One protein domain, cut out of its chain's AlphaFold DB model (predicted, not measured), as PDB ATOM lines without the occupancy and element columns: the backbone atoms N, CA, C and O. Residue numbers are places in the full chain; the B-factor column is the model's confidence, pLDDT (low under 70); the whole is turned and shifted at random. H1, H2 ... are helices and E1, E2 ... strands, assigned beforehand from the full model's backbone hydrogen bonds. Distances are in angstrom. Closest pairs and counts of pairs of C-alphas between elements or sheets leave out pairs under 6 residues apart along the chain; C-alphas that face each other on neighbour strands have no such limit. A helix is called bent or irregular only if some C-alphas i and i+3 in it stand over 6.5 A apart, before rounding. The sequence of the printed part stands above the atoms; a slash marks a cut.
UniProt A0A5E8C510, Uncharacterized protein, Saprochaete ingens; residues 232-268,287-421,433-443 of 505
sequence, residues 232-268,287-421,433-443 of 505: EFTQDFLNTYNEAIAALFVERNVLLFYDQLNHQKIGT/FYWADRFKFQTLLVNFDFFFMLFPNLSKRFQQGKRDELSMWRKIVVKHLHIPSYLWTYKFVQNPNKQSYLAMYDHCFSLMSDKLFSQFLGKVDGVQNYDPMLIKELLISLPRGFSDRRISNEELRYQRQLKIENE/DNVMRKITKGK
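What this domain is: This is residues 232 to 268, 287 to 421 and 433 to 443 of the 505 residues of an uncharacterized protein of Saprochaete ingens (UniProt A0A5E8C510). One long helix, H1, runs through the middle of the domain, and the shorter helices H2, H3, H4, H5, H7 and H9 pack round it, mostly crossed to it. H8 packs on H3, H6 and H10 pack on each other on another side, and the small strand pair E1 and E2 sits beside H6, far from the middle; residues 262 to 268 stick out at one end of H1. The printed part has 183 residues, with ten named helices, H1 to H10, followed by two named strands, E1 and E2, in an antiparallel sheet of order E1 - E2. The class is mostly helix. The whole is compact, with a radius of gyration of the C-alphas of 17.5 A and spans of 56 by 51 by 30 A.

How they stand to each other: E1, residues 416 to 420, and E2, residues 434 to 438, are antiparallel neighbours at 152 degrees; N 437 and O 417 are 2.8 A apart, and N 417 and O 437 are 2.9 A apart, both within hydrogen-bond range. The closest C-alphas of E2 and H6, residues 340 to 348, are those of Met 436 and Tyr 344, 7.5 A apart. H6 and H7, residues 352 to 363, form a helical hairpin at a shallow tilt of 12 degrees; their closest C-alphas, of Phe 346 and Ser 354, are 5.1 A apart. H10, residues 402 to 413, touches H6 with its residues 409 to 413 alone; the closest C-alphas are those of Glu 409 and Val 347, 6.5 A apart. The hub is H1, residues 232 to 266, which touches six helices. Its residues 243 to 250 alone touch H7, at a steep tilt of 55 degrees, opposite ways; the closest C-alphas, of Ala 246 and Cys 362, are 4.6 A apart. H4, residues 310 to 317, and H5, residues 321 to 334, form a helical hairpin at a steep tilt of 43 degrees. H4 is about perpendicular to H1, at 86 degrees, with the closest C-alphas, of Thr 240 and Asn 311, 5.6 A apart. The C-alphas of Ile 245 and Val 331, 5.9 A apart, are the closest of H1 and H5. H3, residues 302 to 308, touches H1, with the closest C-alphas, of Ala 247 and Phe 305, 5.7 A apart. H8, residues 368 to 374, touches H3; the closest C-alphas, of Leu 308 and Leu 370, are 5.5 A apart. H2, residues 287 to 300, and H9, residues 386 to 399, are near each other, and both touch H1. Every O i to N i+4 pair is within hydrogen-bond range in H4, H5, H6, H7, H8 and H10; the counts are 30 of 31 in H1, 7 of 10 in H2, 2 of 3 in H3 and 8 of 10 in H9.

Where its parts are: H1 begins at C-alpha 232, at (-34.239, -42.840, 47.919), and ends at C-alpha 266, at (6.047, -33.351, 17.458), 51.4 A away. H9 measures 20.1 A, H5 19.4 A and H2 17.6 A from first to last C-alpha. H2 and H9 are irregular: C-alphas 290 and 293 are 8.8 A apart, and C-alphas 394 and 397 are 7.2 A apart. E2 ends at C-alpha 438, at (-21.145, -17.907, 36.316).

The domain as a whole: The two C-alphas farthest apart are those of Gly 380 and Glu 421, 57.1 A. Residues 269 to 286 are not printed, with 23.7 A between C-alphas 268 and 287, nor are residues 422 to 432, with 5.7 A between C-alphas 421 and 433. Of the links that are printed whole, H8 to H9 is long, with 11 residues. The mean pLDDT of the printed part is 74.4; 56 residues are under 70, among them 258 to 268, 287 to 304 and 373 to 388.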
ATOM      1  N   GLU A 232     -35.019 -41.981  48.818       90.94
ATOM      2  CA  GLU A 232     -34.239 -42.840  47.919       90.94
ATOM      3  C   GLU A 232     -33.914 -42.135  46.594       90.94
ATOM      4  O   GLU A 232     -32.741 -42.026  46.241       90.94
ATOM      5  N   PHE A 233     -34.918 -41.577  45.901       90.81
ATOM      6  CA  PHE A 233     -34.686 -40.819  44.667       90.81
ATOM      7  C   PHE A 233     -33.817 -39.585  44.917       90.81
ATOM      8  O   PHE A 233     -32.947 -39.273  44.114       90.81
ATOM      9  N   THR A 234     -34.034 -38.886  46.033       91.12
ATOM     10  CA  THR A 234     -33.253 -37.695  46.394       91.12
ATOM     11  C   THR A 234     -31.765 -38.037  46.538       91.12
ATOM     12  O   THR A 234     -30.923 -37.320  46.005       91.12
ATOM     13  N   GLN A 235     -31.431 -39.154  47.190       93.12
ATOM     14  CA  GLN A 235     -30.046 -39.608  47.344       93.12
ATOM     15  C   GLN A 235     -29.454 -40.155  46.034       93.12
ATOM     16  O   GLN A 235     -28.347 -39.773  45.661       93.12
ATOM     17  N   ASP A 236     -30.189 -40.987  45.286       92.62
ATOM     18  CA  ASP A 236     -29.759 -41.482  43.966       92.62
ATOM     19  C   ASP A 236     -29.516 -40.331  42.972       92.62
ATOM     20  O   ASP A 236     -28.525 -40.351  42.240       92.62
ATOM     21  N   PHE A 237     -30.354 -39.289  42.995       91.75
ATOM     22  CA  PHE A 237     -30.173 -38.071  42.206       91.75
ATOM     23  C   PHE A 237     -28.854 -37.368  42.537       91.75
ATOM     24  O   PHE A 237     -28.067 -37.121  41.626       91.75
ATOM     25  N   LEU A 238     -28.599 -37.067  43.816       90.56
ATOM     26  CA  LEU A 238     -27.399 -36.337  44.244       90.56
ATOM     27  C   LEU A 238     -26.122 -37.132  43.959       90.56
ATOM     28  O   LEU A 238     -25.174 -36.590  43.391       90.56
ATOM     29  N   ASN A 239     -26.128 -38.432  44.260       92.56
ATOM     30  CA  ASN A 239     -25.004 -39.317  43.969       92.56
ATOM     31  C   ASN A 239     -24.714 -39.367  42.462       92.56
ATOM     32  O   ASN A 239     -23.581 -39.145  42.048       92.56
ATOM     33  N   THR A 240     -25.740 -39.556  41.624       91.56
ATOM     34  CA  THR A 240     -25.579 -39.579  40.158       91.56
ATOM     35  C   THR A 240     -25.101 -38.233  39.604       91.56
ATOM     36  O   THR A 240     -24.283 -38.205  38.685       91.56
ATOM     37  N   TYR A 241     -25.583 -37.117  40.159       89.44
ATOM     38  CA  TYR A 241     -25.171 -35.767  39.767       89.44
ATOM     39  C   TYR A 241     -23.672 -35.555  40.032       89.44
ATOM     40  O   TYR A 241     -22.939 -35.117  39.143       89.44
ATOM     41  N   ASN A 242     -23.207 -35.937  41.226       89.00
ATOM     42  CA  ASN A 242     -21.806 -35.834  41.634       89.00
ATOM     43  C   ASN A 242     -20.896 -36.790  40.840       89.00
ATOM     44  O   ASN A 242     -19.845 -36.370  40.359       89.00
ATOM     45  N   GLU A 243     -21.319 -38.037  40.610       90.94
ATOM     46  CA  GLU A 243     -20.606 -38.990  39.745       90.94
ATOM     47  C   GLU A 243     -20.454 -38.472  38.304       90.94
ATOM     48  O   GLU A 243     -19.366 -38.534  37.734       90.94
ATOM     49  N   ALA A 244     -21.518 -37.923  37.704       88.44
ATOM     50  CA  ALA A 244     -21.491 -37.437  36.319       88.44
ATOM     51  C   ALA A 244     -20.548 -36.242  36.133       88.44
ATOM     52  O   ALA A 244     -19.928 -36.084  35.079       88.44
ATOM     53  N   ILE A 245     -20.434 -35.412  37.168       86.75
ATOM     54  CA  ILE A 245     -19.484 -34.307  37.235       86.75
ATOM     55  C   ILE A 245     -18.048 -34.818  37.378       86.75
ATOM     56  O   ILE A 245     -17.169 -34.387  36.625       86.75
ATOM     57  N   ALA A 246     -17.813 -35.737  38.316       89.12
ATOM     58  CA  ALA A 246     -16.499 -36.317  38.563       89.12
ATOM     59  C   ALA A 246     -15.956 -37.039  37.321       89.12
ATOM     60  O   ALA A 246     -14.794 -36.841  36.964       89.12
ATOM     61  N   ALA A 247     -16.812 -37.781  36.609       86.31
ATOM     62  CA  ALA A 247     -16.477 -38.439  35.349       86.31
ATOM     63  C   ALA A 247     -15.923 -37.454  34.309       86.31
ATOM     64  O   ALA A 247     -14.811 -37.649  33.820       86.31
ATOM     65  N   LEU A 248     -16.643 -36.357  34.033       83.00
ATOM     66  CA  LEU A 248     -16.206 -35.349  33.058       83.00
ATOM     67  C   LEU A 248     -14.916 -34.630  33.500       83.00
ATOM     68  O   LEU A 248     -14.114 -34.212  32.663       83.00
ATOM     69  N   PHE A 249     -14.697 -34.454  34.806       86.69
ATOM     70  CA  PHE A 249     -13.473 -33.820  35.297       86.69
ATOM     71  C   PHE A 249     -12.244 -34.727  35.179       86.69
ATOM     72  O   PHE A 249     -11.191 -34.257  34.742       86.69
ATOM     73  N   VAL A 250     -12.361 -36.012  35.521       84.69
ATOM     74  CA  VAL A 250     -11.256 -36.970  35.355       84.69
ATOM     75  C   VAL A 250     -10.952 -37.175  33.868       84.69
ATOM     76  O   VAL A 250      -9.790 -37.077  33.475       84.69
ATOM     77  N   GLU A 251     -11.981 -37.304  33.024       79.94
ATOM     78  CA  GLU A 251     -11.848 -37.313  31.559       79.94
ATOM     79  C   GLU A 251     -11.088 -36.078  31.049       79.94
ATOM     80  O   GLU A 251     -10.127 -36.206  30.288       79.94
ATOM     81  N   ARG A 252     -11.439 -34.872  31.524       80.88
ATOM     82  CA  ARG A 252     -10.712 -33.641  31.176       80.88
ATOM     83  C   ARG A 252      -9.233 -33.720  31.553       80.88
ATOM     84  O   ARG A 252      -8.405 -33.317  30.745       80.88
ATOM     85  N   ASN A 253      -8.887 -34.189  32.749       80.44
ATOM     86  CA  ASN A 253      -7.486 -34.286  33.182       80.44
ATOM     87  C   ASN A 253      -6.689 -35.251  32.293       80.44
ATOM     88  O   ASN A 253      -5.568 -34.946  31.892       80.44
ATOM     89  N   VAL A 254      -7.300 -36.375  31.926       76.69
ATOM     90  CA  VAL A 254      -6.728 -37.369  31.014       76.69
ATOM     91  C   VAL A 254      -6.501 -36.775  29.619       76.69
ATOM     92  O   VAL A 254      -5.405 -36.900  29.077       76.69
ATOM     93  N   LEU A 255      -7.476 -36.048  29.067       75.81
ATOM     94  CA  LEU A 255      -7.321 -35.317  27.801       75.81
ATOM     95  C   LEU A 255      -6.213 -34.251  27.876       75.81
ATOM     96  O   LEU A 255      -5.354 -34.194  27.000       75.81
ATOM     97  N   LEU A 256      -6.168 -33.462  28.957       73.06
ATOM     98  CA  LEU A 256      -5.133 -32.444  29.177       73.06
ATOM     99  C   LEU A 256      -3.721 -33.050  29.276       73.06
ATOM    100  O   LEU A 256      -2.757 -32.397  28.870       73.06
ATOM    101  N   PHE A 257      -3.580 -34.264  29.807       70.81
ATOM    102  CA  PHE A 257      -2.315 -35.002  29.812       70.81
ATOM    103  C   PHE A 257      -1.950 -35.525  28.412       70.81
ATOM    104  O   PHE A 257      -0.802 -35.403  27.983       70.81
ATOM    105  N   TYR A 258      -2.925 -36.045  27.660       66.50
ATOM    106  CA  TYR A 258      -2.698 -36.488  26.282       66.50
ATOM    107  C   TYR A 258      -2.259 -35.349  25.357       66.50
ATOM    108  O   TYR A 258      -1.313 -35.537  24.593       66.50
ATOM    109  N   ASP A 259      -2.865 -34.164  25.459       63.59
ATOM    110  CA  ASP A 259      -2.430 -32.978  24.707       63.59
ATOM    111  C   ASP A 259      -0.950 -32.657  24.986       63.59
ATOM    112  O   ASP A 259      -0.165 -32.449  24.059       63.59
ATOM    113  N   GLN A 260      -0.538 -32.691  26.259       60.62
ATOM    114  CA  GLN A 260       0.846 -32.445  26.676       60.62
ATOM    115  C   GLN A 260       1.828 -33.456  26.055       60.62
ATOM    116  O   GLN A 260       2.828 -33.046  25.459       60.62
ATOM    117  N   LEU A 261       1.514 -34.757  26.107       57.16
ATOM    118  CA  LEU A 261       2.320 -35.806  25.464       57.16
ATOM    119  C   LEU A 261       2.386 -35.658  23.935       57.16
ATOM    120  O   LEU A 261       3.414 -35.954  23.320       57.16
ATOM    121  N   ASN A 262       1.292 -35.224  23.306       54.69
ATOM    122  CA  ASN A 262       1.228 -35.027  21.861       54.69
ATOM    123  C   ASN A 262       2.164 -33.895  21.415       54.69
ATOM    124  O   ASN A 262       2.868 -34.049  20.416       54.69
ATOM    125  N   HIS A 263       2.214 -32.792  22.169       52.12
ATOM    126  CA  HIS A 263       3.083 -31.654  21.865       52.12
ATOM    127  C   HIS A 263       4.575 -31.979  22.033       52.12
ATOM    128  O   HIS A 263       5.362 -31.609  21.160       52.12
ATOM    129  N   GLN A 264       4.965 -32.730  23.070       50.84
ATOM    130  CA  GLN A 264       6.363 -33.151  23.265       50.84
ATOM    131  C   GLN A 264       6.886 -34.017  22.101       50.84
ATOM    132  O   GLN A 264       8.026 -33.852  21.673       50.84
ATOM    133  N   LYS A 265       6.050 -34.892  21.517       46.50
ATOM    134  CA  LYS A 265       6.466 -35.801  20.425       46.50
ATOM    135  C   LYS A 265       6.607 -35.160  19.039       46.50
ATOM    136  O   LYS A 265       7.201 -35.782  18.163       46.50
ATOM    137  N   ILE A 266       6.052 -33.971  18.801       45.53
ATOM    138  CA  ILE A 266       6.047 -33.351  17.458       45.53
ATOM    139  C   ILE A 266       7.353 -32.595  17.156       45.53
ATOM    140  O   ILE A 266       7.680 -32.382  15.987       45.53
ATOM    141  N   GLY A 267       8.126 -32.237  18.186       43.12
ATOM    142  CA  GLY A 267       9.301 -31.379  18.053       43.12
ATOM    143  C   GLY A 267       8.904 -29.917  17.829       43.12
ATOM    144  O   GLY A 267       8.072 -29.579  16.984       43.12
ATOM    145  N   THR A 268       9.496 -29.016  18.605       48.53
ATOM    146  CA  THR A 268       9.171 -27.585  18.624       48.53
ATOM    147  C   THR A 268       9.482 -26.895  17.287       48.53
ATOM    148  O   THR A 268      10.601 -26.463  17.021       48.53
ATOM    149  N   PHE A 287       4.992 -46.955  29.818       43.72
ATOM    150  CA  PHE A 287       4.906 -48.315  29.249       43.72
ATOM    151  C   PHE A 287       3.791 -48.479  28.192       43.72
ATOM    152  O   PHE A 287       3.904 -49.274  27.261       43.72
ATOM    153  N   TYR A 288       2.735 -47.665  28.274       46.03
ATOM    154  CA  TYR A 288       1.623 -47.628  27.321       46.03
ATOM    155  C   TYR A 288       1.927 -46.914  25.989       46.03
ATOM    156  O   TYR A 288       1.082 -46.905  25.091       46.03
ATOM    157  N   TRP A 289       3.110 -46.313  25.806       45.62
ATOM    158  CA  TRP A 289       3.494 -45.662  24.546       45.62
ATOM    159  C   TRP A 289       3.571 -46.625  23.357       45.62
ATOM    160  O   TRP A 289       3.338 -46.174  22.233       45.62
ATOM    161  N   ALA A 290       3.865 -47.908  23.589       38.66
ATOM    162  CA  ALA A 290       3.973 -48.920  22.536       38.66
ATOM    163  C   ALA A 290       2.635 -49.183  21.816       38.66
ATOM    164  O   ALA A 290       2.627 -49.390  20.606       38.66
ATOM    165  N   ASP A 291       1.505 -49.096  22.529       49.41
ATOM    166  CA  ASP A 291       0.153 -49.280  21.974       49.41
ATOM    167  C   ASP A 291      -0.753 -48.073  22.292       49.41
ATOM    168  O   ASP A 291      -1.904 -48.173  22.734       49.41
ATOM    169  N   ARG A 292      -0.181 -46.879  22.079       46.34
ATOM    170  CA  ARG A 292      -0.771 -45.568  22.389       46.34
ATOM    171  C   ARG A 292      -2.196 -45.400  21.866       46.34
ATOM    172  O   ARG A 292      -3.004 -44.794  22.558       46.34
ATOM    173  N   PHE A 293      -2.513 -45.899  20.670       49.31
ATOM    174  CA  PHE A 293      -3.847 -45.736  20.083       49.31
ATOM    175  C   PHE A 293      -4.911 -46.564  20.810       49.31
ATOM    176  O   PHE A 293      -6.006 -46.050  21.037       49.31
ATOM    177  N   LYS A 294      -4.602 -47.793  21.245       52.84
ATOM    178  CA  LYS A 294      -5.534 -48.590  22.057       52.84
ATOM    179  C   LYS A 294      -5.680 -48.011  23.455       52.84
ATOM    180  O   LYS A 294      -6.804 -47.858  23.921       52.84
ATOM    181  N   PHE A 295      -4.579 -47.593  24.080       52.28
ATOM    182  CA  PHE A 295      -4.618 -46.974  25.406       52.28
ATOM    183  C   PHE A 295      -5.371 -45.629  25.419       52.28
ATOM    184  O   PHE A 295      -6.192 -45.369  26.301       52.28
ATOM    185  N   GLN A 296      -5.173 -44.807  24.384       53.00
ATOM    186  CA  GLN A 296      -5.945 -43.588  24.143       53.00
ATOM    187  C   GLN A 296      -7.419 -43.904  23.896       53.00
ATOM    188  O   GLN A 296      -8.270 -43.273  24.507       53.00
ATOM    189  N   THR A 297      -7.740 -44.883  23.046       56.84
ATOM    190  CA  THR A 297      -9.136 -45.268  22.770       56.84
ATOM    191  C   THR A 297      -9.831 -45.779  24.030       56.84
ATOM    192  O   THR A 297     -10.978 -45.428  24.273       56.84
ATOM    193  N   LEU A 298      -9.131 -46.551  24.862       59.47
ATOM    194  CA  LEU A 298      -9.642 -47.093  26.116       59.47
ATOM    195  C   LEU A 298      -9.925 -45.994  27.146       59.47
ATOM    196  O   LEU A 298     -11.032 -45.938  27.676       59.47
ATOM    197  N   LEU A 299      -8.971 -45.087  27.386       58.34
ATOM    198  CA  LEU A 299      -9.172 -43.990  28.336       58.34
ATOM    199  C   LEU A 299     -10.110 -42.894  27.807       58.34
ATOM    200  O   LEU A 299     -10.857 -42.328  28.587       58.34
ATOM    201  N   VAL A 300     -10.107 -42.575  26.511       55.00
ATOM    202  CA  VAL A 300     -10.933 -41.490  25.932       55.00
ATOM    203  C   VAL A 300     -12.332 -41.977  25.516       55.00
ATOM    204  O   VAL A 300     -13.175 -41.182  25.099       55.00
ATOM    205  N   ASN A 301     -12.646 -43.272  25.649       58.97
ATOM    206  CA  ASN A 301     -14.013 -43.737  25.432       58.97
ATOM    207  C   ASN A 301     -14.938 -43.189  26.531       58.97
ATOM    208  O   ASN A 301     -14.846 -43.560  27.697       58.97
ATOM    209  N   PHE A 302     -15.881 -42.338  26.135       52.88
ATOM    210  CA  PHE A 302     -16.830 -41.667  27.027       52.88
ATOM    211  C   PHE A 302     -17.657 -42.642  27.891       52.88
ATOM    212  O   PHE A 302     -18.099 -42.307  28.993       52.88
ATOM    213  N   ASP A 303     -17.886 -43.862  27.399       61.88
ATOM    214  CA  ASP A 303     -18.568 -44.897  28.171       61.88
ATOM    215  C   ASP A 303     -17.659 -45.474  29.274       61.88
ATOM    216  O   ASP A 303     -18.163 -45.762  30.356       61.88
ATOM    217  N   PHE A 304     -16.334 -45.556  29.071       67.12
ATOM    218  CA  PHE A 304     -15.375 -46.106  30.043       67.12
ATOM    219  C   PHE A 304     -15.435 -45.372  31.387       67.12
ATOM    220  O   PHE A 304     -15.785 -45.989  32.392       67.12
ATOM    221  N   PHE A 305     -15.198 -44.052  31.419       70.62
ATOM    222  CA  PHE A 305     -15.252 -43.305  32.684       70.62
ATOM    223  C   PHE A 305     -16.633 -43.361  33.334       70.62
ATOM    224  O   PHE A 305     -16.718 -43.577  34.536       70.62
ATOM    225  N   PHE A 306     -17.718 -43.245  32.559       72.25
ATOM    226  CA  PHE A 306     -19.083 -43.343  33.093       72.25
ATOM    227  C   PHE A 306     -19.383 -44.716  33.719       72.25
ATOM    228  O   PHE A 306     -20.197 -44.800  34.636       72.25
ATOM    229  N   MET A 307     -18.726 -45.785  33.268       75.94
ATOM    230  CA  MET A 307     -18.896 -47.137  33.804       75.94
ATOM    231  C   MET A 307     -18.067 -47.429  35.068       75.94
ATOM    232  O   MET A 307     -18.351 -48.426  35.736       75.94
ATOM    233  N   LEU A 308     -17.110 -46.564  35.436       81.81
ATOM    234  CA  LEU A 308     -16.329 -46.675  36.681       81.81
ATOM    235  C   LEU A 308     -17.070 -46.156  37.926       81.81
ATOM    236  O   LEU A 308     -16.711 -46.523  39.047       81.81
ATOM    237  N   PHE A 309     -18.105 -45.328  37.755       89.44
ATOM    238  CA  PHE A 309     -18.890 -44.772  38.864       89.44
ATOM    239  C   PHE A 309     -20.157 -45.611  39.142       89.44
ATOM    240  O   PHE A 309     -20.847 -45.987  38.189       89.44
ATOM    241  N   PRO A 310     -20.495 -45.926  40.410       90.81
ATOM    242  CA  PRO A 310     -21.557 -46.881  40.752       90.81
ATOM    243  C   PRO A 310     -22.937 -46.624  40.133       90.81
ATOM    244  O   PRO A 310     -23.521 -47.523  39.516       90.81
ATOM    245  N   ASN A 311     -23.491 -45.425  40.305       91.19
ATOM    246  CA  ASN A 311     -24.861 -45.110  39.909       91.19
ATOM    247  C   ASN A 311     -24.983 -44.903  38.397       91.19
ATOM    248  O   ASN A 311     -26.001 -45.297  37.816       91.19
ATOM    249  N   LEU A 312     -23.951 -44.367  37.743       88.56
ATOM    250  CA  LEU A 312     -23.854 -44.290  36.280       88.56
ATOM    251  C   LEU A 312     -23.676 -45.670  35.631       88.56
ATOM    252  O   LEU A 312     -24.379 -45.985  34.667       88.56
ATOM    253  N   SER A 313     -22.827 -46.530  36.194       86.19
ATOM    254  CA  SER A 313     -22.629 -47.908  35.727       86.19
ATOM    255  C   SER A 313     -23.918 -48.732  35.845       86.19
ATOM    256  O   SER A 313     -24.336 -49.380  34.886       86.19
ATOM    257  N   LYS A 314     -24.651 -48.600  36.962       86.75
ATOM    258  CA  LYS A 314     -25.999 -49.176  37.143       86.75
ATOM    259  C   LYS A 314     -26.969 -48.737  36.037       86.75
ATOM    260  O   LYS A 314     -27.714 -49.561  35.510       86.75
ATOM    261  N   ARG A 315     -26.952 -47.460  35.637       85.44
ATOM    262  CA  ARG A 315     -27.792 -46.921  34.545       85.44
ATOM    263  C   ARG A 315     -27.383 -47.448  33.170       85.44
ATOM    264  O   ARG A 315     -28.258 -47.729  32.350       85.44
ATOM    265  N   PHE A 316     -26.082 -47.617  32.935       82.12
ATOM    266  CA  PHE A 316     -25.550 -48.237  31.722       82.12
ATOM    267  C   PHE A 316     -25.990 -49.700  31.603       82.12
ATOM    268  O   PHE A 316     -26.567 -50.081  30.586       82.12
ATOM    269  N   GLN A 317     -25.826 -50.487  32.669       81.00
ATOM    270  CA  GLN A 317     -26.264 -51.889  32.745       81.00
ATOM    271  C   GLN A 317     -27.786 -52.038  32.566       81.00
ATOM    272  O   GLN A 317     -28.246 -52.989  31.943       81.00
ATOM    273  N   GLN A 318     -28.574 -51.068  33.043       81.31
ATOM    274  CA  GLN A 318     -30.024 -50.985  32.817       81.31
ATOM    275  C   GLN A 318     -30.418 -50.509  31.401       81.31
ATOM    276  O   GLN A 318     -31.604 -50.331  31.125       81.31
ATOM    277  N   GLY A 319     -29.461 -50.247  30.505       75.88
ATOM    278  CA  GLY A 319     -29.725 -49.799  29.134       75.88
ATOM    279  C   GLY A 319     -30.274 -48.370  29.018       75.88
ATOM    280  O   GLY A 319     -30.766 -47.989  27.955       75.88
ATOM    281  N   LYS A 320     -30.186 -47.546  30.073       78.94
ATOM    282  CA  LYS A 320     -30.780 -46.198  30.137       78.94
ATOM    283  C   LYS A 320     -29.975 -45.132  29.372       78.94
ATOM    284  O   LYS A 320     -29.592 -44.095  29.919       78.94
ATOM    285  N   ARG A 321     -29.731 -45.365  28.079       78.81
ATOM    286  CA  ARG A 321     -28.914 -44.499  27.206       78.81
ATOM    287  C   ARG A 321     -29.407 -43.048  27.145       78.81
ATOM    288  O   ARG A 321     -28.587 -42.134  27.166       78.81
ATOM    289  N   ASP A 322     -30.723 -42.825  27.137       78.31
ATOM    290  CA  ASP A 322     -31.306 -41.474  27.156       78.31
ATOM    291  C   ASP A 322     -31.004 -40.722  28.463       78.31
ATOM    292  O   ASP A 322     -30.707 -39.527  28.432       78.31
ATOM    293  N   GLU A 323     -31.023 -41.421  29.605       83.75
ATOM    294  CA  GLU A 323     -30.708 -40.834  30.913       83.75
ATOM    295  C   GLU A 323     -29.219 -40.475  30.995       83.75
ATOM    296  O   GLU A 323     -28.867 -39.361  31.374       83.75
ATOM    297  N   LEU A 324     -28.332 -41.365  30.535       82.50
ATOM    298  CA  LEU A 324     -26.897 -41.081  30.430       82.50
ATOM    299  C   LEU A 324     -26.616 -39.907  29.478       82.50
ATOM    300  O   LEU A 324     -25.860 -39.001  29.821       82.50
ATOM    301  N   SER A 325     -27.267 -39.860  28.310       82.75
ATOM    302  CA  SER A 325     -27.150 -38.735  27.369       82.75
ATOM    303  C   SER A 325     -27.614 -37.415  27.990       82.75
ATOM    304  O   SER A 325     -27.000 -36.371  27.751       82.75
ATOM    305  N   MET A 326     -28.673 -37.450  28.803       85.81
ATOM    306  CA  MET A 326     -29.131 -36.305  29.582       85.81
ATOM    307  C   MET A 326     -28.065 -35.871  30.594       85.81
ATOM    308  O   MET A 326     -27.682 -34.703  30.564       85.81
ATOM    309  N   TRP A 327     -27.548 -36.776  31.431       85.19
ATOM    310  CA  TRP A 327     -26.506 -36.466  32.419       85.19
ATOM    311  C   TRP A 327     -25.265 -35.833  31.775       85.19
ATOM    312  O   TRP A 327     -24.812 -34.780  32.222       85.19
ATOM    313  N   ARG A 328     -24.797 -36.377  30.644       78.62
ATOM    314  CA  ARG A 328     -23.703 -35.800  29.836       78.62
ATOM    315  C   ARG A 328     -24.008 -34.367  29.388       78.62
ATOM    316  O   ARG A 328     -23.235 -33.450  29.654       78.62
ATOM    317  N   LYS A 329     -25.161 -34.153  28.742       77.94
ATOM    318  CA  LYS A 329     -25.596 -32.831  28.240       77.94
ATOM    319  C   LYS A 329     -25.810 -31.813  29.355       77.94
ATOM    320  O   LYS A 329     -25.578 -30.626  29.126       77.94
ATOM    321  N   ILE A 330     -26.269 -32.267  30.521       71.88
ATOM    322  CA  ILE A 330     -26.386 -31.464  31.735       71.88
ATOM    323  C   ILE A 330     -24.990 -31.019  32.137       71.88
ATOM    324  O   ILE A 330     -24.688 -29.844  31.979       71.88
ATOM    325  N   VAL A 331     -24.115 -31.931  32.559       72.38
ATOM    326  CA  VAL A 331     -22.821 -31.593  33.176       72.38
ATOM    327  C   VAL A 331     -21.940 -30.726  32.268       72.38
ATOM    328  O   VAL A 331     -21.397 -29.720  32.734       72.38
ATOM    329  N   VAL A 332     -21.865 -31.054  30.971       71.31
ATOM    330  CA  VAL A 332     -21.087 -30.293  29.973       71.31
ATOM    331  C   VAL A 332     -21.555 -28.839  29.856       71.31
ATOM    332  O   VAL A 332     -20.727 -27.948  29.691       71.31
ATOM    333  N   LYS A 333     -22.866 -28.577  29.946       67.62
ATOM    334  CA  LYS A 333     -23.432 -27.222  29.832       67.62
ATOM    335  C   LYS A 333     -23.599 -26.506  31.169       67.62
ATOM    336  O   LYS A 333     -23.546 -25.284  31.205       67.62
ATOM    337  N   HIS A 334     -23.872 -27.249  32.236       56.34
ATOM    338  CA  HIS A 334     -24.254 -26.714  33.538       56.34
ATOM    339  C   HIS A 334     -23.066 -26.142  34.296       56.34
ATOM    340  O   HIS A 334     -23.189 -25.075  34.885       56.34
ATOM    341  N   LEU A 335     -21.954 -26.876  34.371       57.34
ATOM    342  CA  LEU A 335     -21.026 -26.661  35.478       57.34
ATOM    343  C   LEU A 335     -19.582 -26.463  35.029       57.34
ATOM    344  O   LEU A 335     -19.034 -25.394  35.290       57.34
ATOM    345  N   HIS A 336     -18.951 -27.452  34.386       61.47
ATOM    346  CA  HIS A 336     -17.476 -27.564  34.366       61.47
ATOM    347  C   HIS A 336     -16.826 -27.535  35.774       61.47
ATOM    348  O   HIS A 336     -15.612 -27.409  35.868       61.47
ATOM    349  N   ILE A 337     -17.621 -27.640  36.842       73.31
ATOM    350  CA  ILE A 337     -17.243 -27.514  38.252       73.31
ATOM    351  C   ILE A 337     -17.249 -28.931  38.840       73.31
ATOM    352  O   ILE A 337     -18.342 -29.447  39.059       73.31
ATOM    353  N   PRO A 338     -16.082 -29.583  39.032       73.81
ATOM    354  CA  PRO A 338     -15.957 -30.954  39.559       73.81
ATOM    355  C   PRO A 338     -16.628 -31.218  40.912       73.81
ATOM    356  O   PRO A 338     -16.981 -32.349  41.233       73.81
ATOM    357  N   SER A 339     -16.755 -30.189  41.739       79.69
ATOM    358  CA  SER A 339     -17.460 -30.225  43.015       79.69
ATOM    359  C   SER A 339     -17.602 -28.786  43.482       79.69
ATOM    360  O   SER A 339     -16.619 -28.046  43.439       79.69
ATOM    361  N   TYR A 340     -18.794 -28.376  43.932       78.31
ATOM    362  CA  TYR A 340     -19.027 -26.995  44.369       78.31
ATOM    363  C   TYR A 340     -17.985 -26.559  45.413       78.31
ATOM    364  O   TYR A 340     -17.290 -25.564  45.218       78.31
ATOM    365  N   LEU A 341     -17.817 -27.355  46.475       81.62
ATOM    366  CA  LEU A 341     -16.926 -27.046  47.594       81.62
ATOM    367  C   LEU A 341     -15.445 -27.045  47.188       81.62
ATOM    368  O   LEU A 341     -14.703 -26.139  47.565       81.62
ATOM    369  N   TRP A 342     -14.996 -28.044  46.424       87.06
ATOM    370  CA  TRP A 342     -13.583 -28.135  46.043       87.06
ATOM    371  C   TRP A 342     -13.192 -27.121  44.970       87.06
ATOM    372  O   TRP A 342     -12.113 -26.542  45.064       87.06
ATOM    373  N   THR A 343     -14.067 -26.831  44.003       86.12
ATOM    374  CA  THR A 343     -13.819 -25.755  43.033       86.12
ATOM    375  C   THR A 343     -13.834 -24.388  43.704       86.12
ATOM    376  O   THR A 343     -12.972 -23.572  43.399       86.12
ATOM    377  N   TYR A 344     -14.726 -24.151  44.667       82.81
ATOM    378  CA  TYR A 344     -14.693 -22.942  45.490       82.81
ATOM    379  C   TYR A 344     -13.351 -22.794  46.234       82.81
ATOM    380  O   TYR A 344     -12.682 -21.769  46.091       82.81
ATOM    381  N   LYS A 345     -12.891 -23.843  46.936       84.69
ATOM    382  CA  LYS A 345     -11.575 -23.859  47.609       84.69
ATOM    383  C   LYS A 345     -10.411 -23.616  46.640       84.69
ATOM    384  O   LYS A 345      -9.498 -22.865  46.977       84.69
ATOM    385  N   PHE A 346     -10.448 -24.222  45.450       88.75
ATOM    386  CA  PHE A 346      -9.436 -24.026  44.410       88.75
ATOM    387  C   PHE A 346      -9.431 -22.592  43.867       88.75
ATOM    388  O   PHE A 346      -8.364 -22.014  43.718       88.75
ATOM    389  N   VAL A 347     -10.591 -21.982  43.613       86.25
ATOM    390  CA  VAL A 347     -10.663 -20.603  43.093       86.25
ATOM    391  C   VAL A 347     -10.255 -19.567  44.146       86.25
ATOM    392  O   VAL A 347      -9.675 -18.548  43.781       86.25
ATOM    393  N   GLN A 348     -10.511 -19.814  45.437       83.69
ATOM    394  CA  GLN A 348     -10.038 -18.934  46.515       83.69
ATOM    395  C   GLN A 348      -8.530 -19.035  46.765       83.69
ATOM    396  O   GLN A 348      -7.881 -18.016  46.973       83.69
ATOM    397  N   ASN A 349      -7.983 -20.253  46.768       85.44
ATOM    398  CA  ASN A 349      -6.566 -20.515  47.015       85.44
ATOM    399  C   ASN A 349      -6.001 -21.390  45.886       85.44
ATOM    400  O   ASN A 349      -5.809 -22.595  46.092       85.44
ATOM    401  N   PRO A 350      -5.765 -20.825  44.689       84.50
ATOM    402  CA  PRO A 350      -5.342 -21.589  43.525       84.50
ATOM    403  C   PRO A 350      -3.885 -22.014  43.664       84.50
ATOM    404  O   PRO A 350      -2.956 -21.218  43.563       84.50
ATOM    405  N   ASN A 351      -3.681 -23.298  43.938       87.62
ATOM    406  CA  ASN A 351      -2.363 -23.904  44.029       87.62
ATOM    407  C   ASN A 351      -2.443 -25.401  43.697       87.62
ATOM    408  O   ASN A 351      -3.523 -25.980  43.540       87.62
ATOM    409  N   LYS A 352      -1.278 -26.046  43.591       87.25
ATOM    410  CA  LYS A 352      -1.183 -27.471  43.261       87.25
ATOM    411  C   LYS A 352      -1.917 -28.365  44.266       87.25
ATOM    412  O   LYS A 352      -2.575 -29.317  43.859       87.25
ATOM    413  N   GLN A 353      -1.878 -28.036  45.556       90.94
ATOM    414  CA  GLN A 353      -2.524 -28.827  46.605       90.94
ATOM    415  C   GLN A 353      -4.058 -28.770  46.525       90.94
ATOM    416  O   GLN A 353      -4.710 -29.809  46.624       90.94
ATOM    417  N   SER A 354      -4.648 -27.592  46.308       91.06
ATOM    418  CA  SER A 354      -6.103 -27.435  46.180       91.06
ATOM    419  C   SER A 354      -6.640 -28.029  44.872       91.06
ATOM    420  O   SER A 354      -7.727 -28.611  44.879       91.06
ATOM    421  N   TYR A 355      -5.865 -27.985  43.781       90.44
ATOM    422  CA  TYR A 355      -6.198 -28.688  42.535       90.44
ATOM    423  C   TYR A 355      -6.173 -30.212  42.704       90.44
ATOM    424  O   TYR A 355      -7.117 -30.898  42.309       90.44
ATOM    425  N   LEU A 356      -5.116 -30.746  43.324       90.25
ATOM    426  CA  LEU A 356      -4.984 -32.183  43.571       90.25
ATOM    427  C   LEU A 356      -6.065 -32.697  44.522       90.25
ATOM    428  O   LEU A 356      -6.669 -33.719  44.230       90.25
ATOM    429  N   ALA A 357      -6.400 -31.964  45.587       91.94
ATOM    430  CA  ALA A 357      -7.476 -32.362  46.494       91.94
ATOM    431  C   ALA A 357      -8.860 -32.380  45.806       91.94
ATOM    432  O   ALA A 357      -9.680 -33.259  46.073       91.94
ATOM    433  N   MET A 358      -9.102 -31.458  44.866       92.12
ATOM    434  CA  MET A 358     -10.291 -31.466  44.007       92.12
ATOM    435  C   MET A 358     -10.324 -32.688  43.075       92.12
ATOM    436  O   MET A 358     -11.387 -33.274  42.883       92.12
ATOM    437  N   TYR A 359      -9.174 -33.099  42.530       91.56
ATOM    438  CA  TYR A 359      -9.059 -34.315  41.720       91.56
ATOM    439  C   TYR A 359      -9.237 -35.590  42.538       91.56
ATOM    440  O   TYR A 359     -10.053 -36.430  42.170       91.56
ATOM    441  N   ASP A 360      -8.525 -35.718  43.654       91.69
ATOM    442  CA  ASP A 360      -8.559 -36.899  44.514       91.69
ATOM    443  C   ASP A 360      -9.977 -37.144  45.054       91.69
ATOM    444  O   ASP A 360     -10.418 -38.290  45.108       91.69
ATOM    445  N   HIS A 361     -10.739 -36.082  45.346       93.00
ATOM    446  CA  HIS A 361     -12.162 -36.189  45.676       93.00
ATOM    447  C   HIS A 361     -13.010 -36.759  44.526       93.00
ATOM    448  O   HIS A 361     -13.806 -37.672  44.747       93.00
ATOM    449  N   CYS A 362     -12.855 -36.252  43.297       91.50
ATOM    450  CA  CYS A 362     -13.580 -36.782  42.137       91.50
ATOM    451  C   CYS A 362     -13.188 -38.233  41.836       91.50
ATOM    452  O   CYS A 362     -14.044 -39.057  41.514       91.50
ATOM    453  N   PHE A 363     -11.903 -38.552  41.967       89.69
ATOM    454  CA  PHE A 363     -11.362 -39.888  41.764       89.69
ATOM    455  C   PHE A 363     -11.874 -40.882  42.819       89.69
ATOM    456  O   PHE A 363     -12.254 -41.996  42.468       89.69
ATOM    457  N   SER A 364     -11.995 -40.474  44.090       91.19
ATOM    458  CA  SER A 364     -12.491 -41.341  45.173       91.19
ATOM    459  C   SER A 364     -13.971 -41.735  45.061       91.19
ATOM    460  O   SER A 364     -14.431 -42.572  45.832       91.19
ATOM    461  N   LEU A 365     -14.726 -41.152  44.120       91.06
ATOM    462  CA  LEU A 365     -16.099 -41.570  43.802       91.06
ATOM    463  C   LEU A 365     -16.156 -42.771  42.831       91.06
ATOM    464  O   LEU A 365     -17.232 -43.337  42.624       91.06
ATOM    465  N   MET A 366     -15.031 -43.172  42.228       89.56
ATOM    466  CA  MET A 366     -14.949 -44.380  41.397       89.56
ATOM    467  C   MET A 366     -15.004 -45.655  42.250       89.56
ATOM    468  O   MET A 366     -14.554 -45.683  43.394       89.56
ATOM    469  N   SER A 367     -15.518 -46.748  41.681       87.69
ATOM    470  CA  SER A 367     -15.542 -48.050  42.352       87.69
ATOM    471  C   SER A 367     -14.401 -48.951  41.896       87.69
ATOM    472  O   SER A 367     -14.404 -49.433  40.765       87.69
ATOM    473  N   ASP A 368     -13.506 -49.297  42.822       83.50
ATOM    474  CA  ASP A 368     -12.436 -50.288  42.616       83.50
ATOM    475  C   ASP A 368     -12.950 -51.624  42.059       83.50
ATOM    476  O   ASP A 368     -12.312 -52.248  41.211       83.50
ATOM    477  N   LYS A 369     -14.150 -52.049  42.478       83.94
ATOM    478  CA  LYS A 369     -14.783 -53.272  41.973       83.94
ATOM    479  C   LYS A 369     -15.143 -53.164  40.489       83.94
ATOM    480  O   LYS A 369     -14.937 -54.126  39.755       83.94
ATOM    481  N   LEU A 370     -15.690 -52.027  40.054       78.12
ATOM    482  CA  LEU A 370     -16.024 -51.795  38.643       78.12
ATOM    483  C   LEU A 370     -14.750 -51.630  37.809       78.12
ATOM    484  O   LEU A 370     -14.665 -52.178  36.711       78.12
ATOM    485  N   PHE A 371     -13.743 -50.962  38.373       73.31
ATOM    486  CA  PHE A 371     -12.428 -50.771  37.767       73.31
ATOM    487  C   PHE A 371     -11.795 -52.103  37.338       73.31
ATOM    488  O   PHE A 371     -11.441 -52.279  36.173       73.31
ATOM    489  N   SER A 372     -11.751 -53.087  38.241       70.69
ATOM    490  CA  SER A 372     -11.218 -54.424  37.939       70.69
ATOM    491  C   SER A 372     -12.104 -55.265  37.007       70.69
ATOM    492  O   SER A 372     -11.625 -56.233  36.423       70.69
ATOM    493  N   GLN A 373     -13.392 -54.935  36.858       67.88
ATOM    494  CA  GLN A 373     -14.338 -55.712  36.042       67.88
ATOM    495  C   GLN A 373     -14.359 -55.301  34.566       67.88
ATOM    496  O   GLN A 373     -14.533 -56.166  33.707       67.88
ATOM    497  N   PHE A 374     -14.188 -54.014  34.253       61.38
ATOM    498  CA  PHE A 374     -14.331 -53.510  32.880       61.38
ATOM    499  C   PHE A 374     -13.126 -53.765  31.967       61.38
ATOM    500  O   PHE A 374     -13.272 -53.739  30.748       61.38
ATOM    501  N   LEU A 375     -11.952 -54.036  32.537       57.84
ATOM    502  CA  LEU A 375     -10.695 -54.162  31.790       57.84
ATOM    503  C   LEU A 375     -10.328 -55.608  31.412       57.84
ATOM    504  O   LEU A 375      -9.502 -55.817  30.531       57.84
ATOM    505  N   GLY A 376     -10.968 -56.612  32.019       45.09
ATOM    506  CA  GLY A 376     -10.643 -58.030  31.810       45.09
ATOM    507  C   GLY A 376     -11.321 -58.717  30.614       45.09
ATOM    508  O   GLY A 376     -11.281 -59.944  30.546       45.09
ATOM    509  N   LYS A 377     -12.016 -57.982  29.730       43.72
ATOM    510  CA  LYS A 377     -12.817 -58.543  28.617       43.72
ATOM    511  C   LYS A 377     -12.853 -57.651  27.364       43.72
ATOM    512  O   LYS A 377     -13.929 -57.290  26.892       43.72
ATOM    513  N   VAL A 378     -11.689 -57.292  26.826       45.47
ATOM    514  CA  VAL A 378     -11.590 -56.703  25.478       45.47
ATOM    515  C   VAL A 378     -10.875 -57.703  24.574       45.47
ATOM    516  O   VAL A 378      -9.655 -57.850  24.648       45.47
ATOM    517  N   ASP A 379     -11.641 -58.423  23.753       39.09
ATOM    518  CA  ASP A 379     -11.106 -59.460  22.868       39.09
ATOM    519  C   ASP A 379     -10.026 -58.887  21.930       39.09
ATOM    520  O   ASP A 379     -10.220 -57.866  21.272       39.09
ATOM    521  N   GLY A 380      -8.867 -59.551  21.874       44.84
ATOM    522  CA  GLY A 380      -7.751 -59.179  20.994       44.84
ATOM    523  C   GLY A 380      -6.799 -58.093  21.517       44.84
ATOM    524  O   GLY A 380      -5.841 -57.750  20.819       44.84
ATOM    525  N   VAL A 381      -6.997 -57.567  22.729       46.03
ATOM    526  CA  VAL A 381      -6.066 -56.612  23.362       46.03
ATOM    527  C   VAL A 381      -5.257 -57.322  24.448       46.03
ATOM    528  O   VAL A 381      -5.813 -58.049  25.267       46.03
ATOM    529  N   GLN A 382      -3.931 -57.136  24.456       46.59
ATOM    530  CA  GLN A 382      -3.075 -57.669  25.520       46.59
ATOM    531  C   GLN A 382      -3.508 -57.104  26.880       46.59
ATOM    532  O   GLN A 382      -3.789 -55.912  26.989       46.59
ATOM    533  N   ASN A 383      -3.548 -57.969  27.897       49.59
ATOM    534  CA  ASN A 383      -4.008 -57.659  29.252       49.59
ATOM    535  C   ASN A 383      -3.389 -56.359  29.798       49.59
ATOM    536  O   ASN A 383      -2.225 -56.350  30.198       49.59
ATOM    537  N   TYR A 384      -4.177 -55.287  29.882       56.19
ATOM    538  CA  TYR A 384      -3.807 -54.126  30.686       56.19
ATOM    539  C   TYR A 384      -4.183 -54.386  32.145       56.19
ATOM    540  O   TYR A 384      -5.344 -54.670  32.445       56.19
ATOM    541  N   ASP A 385      -3.213 -54.277  33.051       63.59
ATOM    542  CA  ASP A 385      -3.452 -54.429  34.487       63.59
ATOM    543  C   ASP A 385      -4.320 -53.263  35.011       63.59
ATOM    544  O   ASP A 385      -3.908 -52.099  34.913       63.59
ATOM    545  N   PRO A 386      -5.504 -53.536  35.595       67.38
ATOM    546  CA  PRO A 386      -6.332 -52.510  36.215       67.38
ATOM    547  C   PRO A 386      -5.593 -51.697  37.287       67.38
ATOM    548  O   PRO A 386      -5.835 -50.497  37.408       67.38
ATOM    549  N   MET A 387      -4.678 -52.301  38.047       67.69
ATOM    550  CA  MET A 387      -3.926 -51.575  39.073       67.69
ATOM    551  C   MET A 387      -2.976 -50.554  38.441       67.69
ATOM    552  O   MET A 387      -3.005 -49.391  38.837       67.69
ATOM    553  N   LEU A 388      -2.251 -50.921  37.378       65.56
ATOM    554  CA  LEU A 388      -1.367 -49.991  36.664       65.56
ATOM    555  C   LEU A 388      -2.133 -48.840  35.980       65.56
ATOM    556  O   LEU A 388      -1.622 -47.723  35.899       65.56
ATOM    557  N   ILE A 389      -3.362 -49.065  35.491       70.50
ATOM    558  CA  ILE A 389      -4.199 -47.965  34.965       70.50
ATOM    559  C   ILE A 389      -4.677 -47.058  36.109       70.50
ATOM    560  O   ILE A 389      -4.674 -45.833  35.964       70.50
ATOM    561  N   LYS A 390      -5.058 -47.631  37.257       74.06
ATOM    562  CA  LYS A 390      -5.461 -46.869  38.448       74.06
ATOM    563  C   LYS A 390      -4.306 -46.001  38.968       74.06
ATOM    564  O   LYS A 390      -4.504 -44.810  39.205       74.06
ATOM    565  N   GLU A 391      -3.104 -46.562  39.074       68.56
ATOM    566  CA  GLU A 391      -1.871 -45.854  39.444       68.56
ATOM    567  C   GLU A 391      -1.525 -44.734  38.460       68.56
ATOM    568  O   GLU A 391      -1.187 -43.623  38.886       68.56
ATOM    569  N   LEU A 392      -1.676 -44.974  37.151       71.94
ATOM    570  CA  LEU A 392      -1.482 -43.928  36.152       71.94
ATOM    571  C   LEU A 392      -2.467 -42.775  36.374       71.94
ATOM    572  O   LEU A 392      -2.029 -41.630  36.468       71.94
ATOM    573  N   LEU A 393      -3.771 -43.053  36.502       76.88
ATOM    574  CA  LEU A 393      -4.799 -42.025  36.717       76.88
ATOM    575  C   LEU A 393      -4.557 -41.206  37.994       76.88
ATOM    576  O   LEU A 393      -4.778 -39.996  37.984       76.88
ATOM    577  N   ILE A 394      -4.075 -41.829  39.073       74.88
ATOM    578  CA  ILE A 394      -3.652 -41.125  40.297       74.88
ATOM    579  C   ILE A 394      -2.459 -40.198  40.005       74.88
ATOM    580  O   ILE A 394      -2.406 -39.071  40.507       74.88
ATOM    581  N   SER A 395      -1.518 -40.652  39.176       67.81
ATOM    582  CA  SER A 395      -0.266 -39.950  38.871       67.81
ATOM    583  C   SER A 395      -0.426 -38.790  37.879       67.81
ATOM    584  O   SER A 395       0.284 -37.792  38.010       67.81
ATOM    585  N   LEU A 396      -1.369 -38.862  36.926       74.25
ATOM    586  CA  LEU A 396      -1.516 -37.872  35.842       74.25
ATOM    587  C   LEU A 396      -1.534 -36.399  36.306       74.25
ATOM    588  O   LEU A 396      -0.667 -35.642  35.867       74.25
ATOM    589  N   PRO A 397      -2.447 -35.952  37.194       72.50
ATOM    590  CA  PRO A 397      -2.508 -34.541  37.589       72.50
ATOM    591  C   PRO A 397      -1.345 -34.129  38.502       72.50
ATOM    592  O   PRO A 397      -1.051 -32.943  38.635       72.50
ATOM    593  N   ARG A 398      -0.653 -35.090  39.132       78.69
ATOM    594  CA  ARG A 398       0.531 -34.835  39.971       78.69
ATOM    595  C   ARG A 398       1.737 -34.448  39.109       78.69
ATOM    596  O   ARG A 398       2.526 -33.599  39.528       78.69
ATOM    597  N   GLY A 399       1.805 -34.981  37.886       69.62
ATOM    598  CA  GLY A 399       2.755 -34.597  36.837       69.62
ATOM    599  C   GLY A 399       2.451 -33.268  36.127       69.62
ATOM    600  O   GLY A 399       3.215 -32.868  35.253       69.62
ATOM    601  N   PHE A 400       1.371 -32.556  36.470       75.12
ATOM    602  CA  PHE A 400       1.143 -31.209  35.937       75.12
ATOM    603  C   PHE A 400       2.096 -30.194  36.580       75.12
ATOM    604  O   PHE A 400       2.231 -30.138  37.806       75.12
ATOM    605  N   SER A 401       2.716 -29.359  35.743       73.81
ATOM    606  CA  SER A 401       3.521 -28.217  36.182       73.81
ATOM    607  C   SER A 401       2.647 -27.137  36.819       73.81
ATOM    608  O   SER A 401       1.458 -27.015  36.502       73.81
ATOM    609  N   ASP A 402       3.225 -26.296  37.677       78.75
ATOM    610  CA  ASP A 402       2.463 -25.229  38.340       78.75
ATOM    611  C   ASP A 402       1.838 -24.266  37.318       78.75
ATOM    612  O   ASP A 402       0.670 -23.903  37.443       78.75
ATOM    613  N   ARG A 403       2.530 -23.982  36.202       77.31
ATOM    614  CA  ARG A 403       1.978 -23.216  35.067       77.31
ATOM    615  C   ARG A 403       0.725 -23.867  34.461       77.31
ATOM    616  O   ARG A 403      -0.188 -23.156  34.037       77.31
ATOM    617  N   ARG A 404       0.645 -25.203  34.386       80.62
ATOM    618  CA  ARG A 404      -0.554 -25.918  33.899       80.62
ATOM    619  C   ARG A 404      -1.723 -25.752  34.869       80.62
ATOM    620  O   ARG A 404      -2.850 -25.571  34.409       80.62
ATOM    621  N   ILE A 405      -1.450 -25.734  36.169       83.12
ATOM    622  CA  ILE A 405      -2.455 -25.532  37.219       83.12
ATOM    623  C   ILE A 405      -2.930 -24.070  37.245       83.12
ATOM    624  O   ILE A 405      -4.139 -23.842  37.224       83.12
ATOM    625  N   SER A 406      -2.028 -23.088  37.128       83.44
ATOM    626  CA  SER A 406      -2.381 -21.666  36.954       83.44
ATOM    627  C   SER A 406      -3.192 -21.395  35.677       83.44
ATOM    628  O   SER A 406      -4.033 -20.502  35.637       83.44
ATOM    629  N   ASN A 407      -3.013 -22.186  34.614       84.50
ATOM    630  CA  ASN A 407      -3.872 -22.085  33.428       84.50
ATOM    631  C   ASN A 407      -5.311 -22.575  33.693       84.50
ATOM    632  O   ASN A 407      -6.257 -21.985  33.166       84.50
ATOM    633  N   GLU A 408      -5.506 -23.619  34.509       85.94
ATOM    634  CA  GLU A 408      -6.853 -24.029  34.935       85.94
ATOM    635  C   GLU A 408      -7.451 -23.045  35.956       85.94
ATOM    636  O   GLU A 408      -8.635 -22.739  35.851       85.94
ATOM    637  N   GLU A 409      -6.658 -22.474  36.870       86.00
ATOM    638  CA  GLU A 409      -7.054 -21.328  37.711       86.00
ATOM    639  C   GLU A 409      -7.611 -20.188  36.849       86.00
ATOM    640  O   GLU A 409      -8.772 -19.809  37.014       86.00
ATOM    641  N   LEU A 410      -6.830 -19.686  35.885       84.62
ATOM    642  CA  LEU A 410      -7.244 -18.604  34.986       84.62
ATOM    643  C   LEU A 410      -8.513 -18.969  34.204       84.62
ATOM    644  O   LEU A 410      -9.357 -18.108  33.944       84.62
ATOM    645  N   ARG A 411      -8.686 -20.244  33.831       86.88
ATOM    646  CA  ARG A 411      -9.919 -20.744  33.207       86.88
ATOM    647  C   ARG A 411     -11.111 -20.656  34.163       86.88
ATOM    648  O   ARG A 411     -12.174 -20.225  33.719       86.88
ATOM    649  N   TYR A 412     -10.964 -21.037  35.431       87.12
ATOM    650  CA  TYR A 412     -12.041 -20.909  36.413       87.12
ATOM    651  C   TYR A 412     -12.323 -19.445  36.767       87.12
ATOM    652  O   TYR A 412     -13.483 -19.056  36.706       87.12
ATOM    653  N   GLN A 413     -11.313 -18.601  36.999       81.75
ATOM    654  CA  GLN A 413     -11.481 -17.156  37.247       81.75
ATOM    655  C   GLN A 413     -12.189 -16.427  36.090       81.75
ATOM    656  O   GLN A 413     -13.016 -15.550  36.314       81.75
ATOM    657  N   ARG A 414     -11.929 -16.807  34.830       84.31
ATOM    658  CA  ARG A 414     -12.643 -16.257  33.655       84.31
ATOM    659  C   ARG A 414     -14.089 -16.743  33.525       84.31
ATOM    660  O   ARG A 414     -14.850 -16.168  32.750       84.31
ATOM    661  N   GLN A 415     -14.453 -17.827  34.205       84.75
ATOM    662  CA  GLN A 415     -15.785 -18.434  34.139       84.75
ATOM    663  C   GLN A 415     -16.626 -18.195  35.392       84.75
ATOM    664  O   GLN A 415     -17.849 -18.331  35.315       84.75
ATOM    665  N   LEU A 416     -15.990 -17.903  36.525       86.56
ATOM    666  CA  LEU A 416     -16.575 -17.886  37.857       86.56
ATOM    667  C   LEU A 416     -16.181 -16.609  38.585       86.56
ATOM    668  O   LEU A 416     -15.004 -16.261  38.654       86.56
ATOM    669  N   LYS A 417     -17.169 -15.969  39.199       84.50
ATOM    670  CA  LYS A 417     -16.975 -14.901  40.172       84.50
ATOM    671  C   LYS A 417     -17.433 -15.417  41.531       84.50
ATOM    672  O   LYS A 417     -18.530 -15.966  41.630       84.50
ATOM    673  N   ILE A 418     -16.603 -15.257  42.556       81.56
ATOM    674  CA  ILE A 418     -17.007 -15.482  43.947       81.56
ATOM    675  C   ILE A 418     -17.464 -14.138  44.509       81.56
ATOM    676  O   ILE A 418     -16.755 -13.140  44.383       81.56
ATOM    677  N   GLU A 419     -18.644 -14.121  45.114       74.81
ATOM    678  CA  GLU A 419     -19.158 -12.990  45.882       74.81
ATOM    679  C   GLU A 419     -19.665 -13.484  47.236       74.81
ATOM    680  O   GLU A 419     -20.188 -14.596  47.336       74.81
ATOM    681  N   ASN A 420     -19.550 -12.638  48.255       64.38
ATOM    682  CA  ASN A 420     -20.221 -12.845  49.531       64.38
ATOM    683  C   ASN A 420     -21.690 -12.402  49.379       64.38
ATOM    684  O   ASN A 420     -21.945 -11.368  48.755       64.38
ATOM    685  N   GLU A 421     -22.651 -13.133  49.947       53.56
ATOM    686  CA  GLU A 421     -24.082 -12.771  49.886       53.56
ATOM    687  C   GLU A 421     -24.399 -11.463  50.641       53.56
ATOM    688  O   GLU A 421     -25.370 -10.771  50.320       53.56
ATOM    689  N   ASP A 433     -21.440 -18.313  53.370       51.72
ATOM    690  CA  ASP A 433     -22.398 -17.405  52.723       51.72
ATOM    691  C   ASP A 433     -21.850 -16.821  51.403       51.72
ATOM    692  O   ASP A 433     -22.088 -15.667  51.046       51.72
ATOM    693  N   ASN A 434     -21.044 -17.610  50.683       60.72
ATOM    694  CA  ASN A 434     -20.366 -17.199  49.456       60.72
ATOM    695  C   ASN A 434     -20.908 -17.959  48.241       60.72
ATOM    696  O   ASN A 434     -20.852 -19.193  48.144       60.72
ATOM    697  N   VAL A 435     -21.379 -17.196  47.257       71.00
ATOM    698  CA  VAL A 435     -22.039 -17.708  46.058       71.00
ATOM    699  C   VAL A 435     -21.100 -17.645  44.862       71.00
ATOM    700  O   VAL A 435     -20.553 -16.596  44.514       71.00
ATOM    701  N   MET A 436     -20.959 -18.780  44.177       78.31
ATOM    702  CA  MET A 436     -20.346 -18.813  42.854       78.31
ATOM    703  C   MET A 436     -21.348 -18.325  41.800       78.31
ATOM    704  O   MET A 436     -22.379 -18.958  41.555       78.31
ATOM    705  N   ARG A 437     -21.025 -17.221  41.125       83.69
ATOM    706  CA  ARG A 437     -21.715 -16.780  39.906       83.69
ATOM    707  C   ARG A 437     -20.967 -17.261  38.673       83.69
ATOM    708  O   ARG A 437     -19.740 -17.174  38.616       83.69
ATOM    709  N   LYS A 438     -21.695 -17.710  37.655       84.31
ATOM    710  CA  LYS A 438     -21.145 -17.907  36.316       84.31
ATOM    711  C   LYS A 438     -21.048 -16.555  35.614       84.31
ATOM    712  O   LYS A 438     -22.062 -15.877  35.446       84.31
ATOM    713  N   ILE A 439     -19.845 -16.222  35.158       83.12
ATOM    714  CA  ILE A 439     -19.598 -15.065  34.298       83.12
ATOM    715  C   ILE A 439     -20.130 -15.393  32.900       83.12
ATOM    716  O   ILE A 439     -19.703 -16.384  32.294       83.12
ATOM    717  N   THR A 440     -21.061 -14.592  32.372       76.50
ATOM    718  CA  THR A 440     -21.677 -14.866  31.059       76.50
ATOM    719  C   THR A 440     -21.544 -13.704  30.077       76.50
ATOM    720  O   THR A 440     -22.007 -12.593  30.305       76.50
ATOM    721  N   LYS A 441     -20.922 -13.956  28.917       75.44
ATOM    722  CA  LYS A 441     -20.730 -12.913  27.901       75.44
ATOM    723  C   LYS A 441     -22.072 -12.508  27.280       75.44
ATOM    724  O   LYS A 441     -22.725 -13.322  26.632       75.44
ATOM    725  N   GLY A 442     -22.446 -11.236  27.436       72.81
ATOM    726  CA  GLY A 442     -23.654 -10.659  26.833       72.81
ATOM    727  C   GLY A 442     -24.968 -11.014  27.537       72.81
ATOM    728  O   GLY A 442     -26.030 -10.855  26.939       72.81
ATOM    729  N   LYS A 443     -24.915 -11.503  28.781       76.81
ATOM    730  CA  LYS A 443     -26.079 -11.748  29.649       76.81
ATOM    731  C   LYS A 443     -25.738 -11.370  31.099       76.81
ATOM    732  O   LYS A 443     -24.556 -11.275  31.415       76.81
TER     733      LYS A 443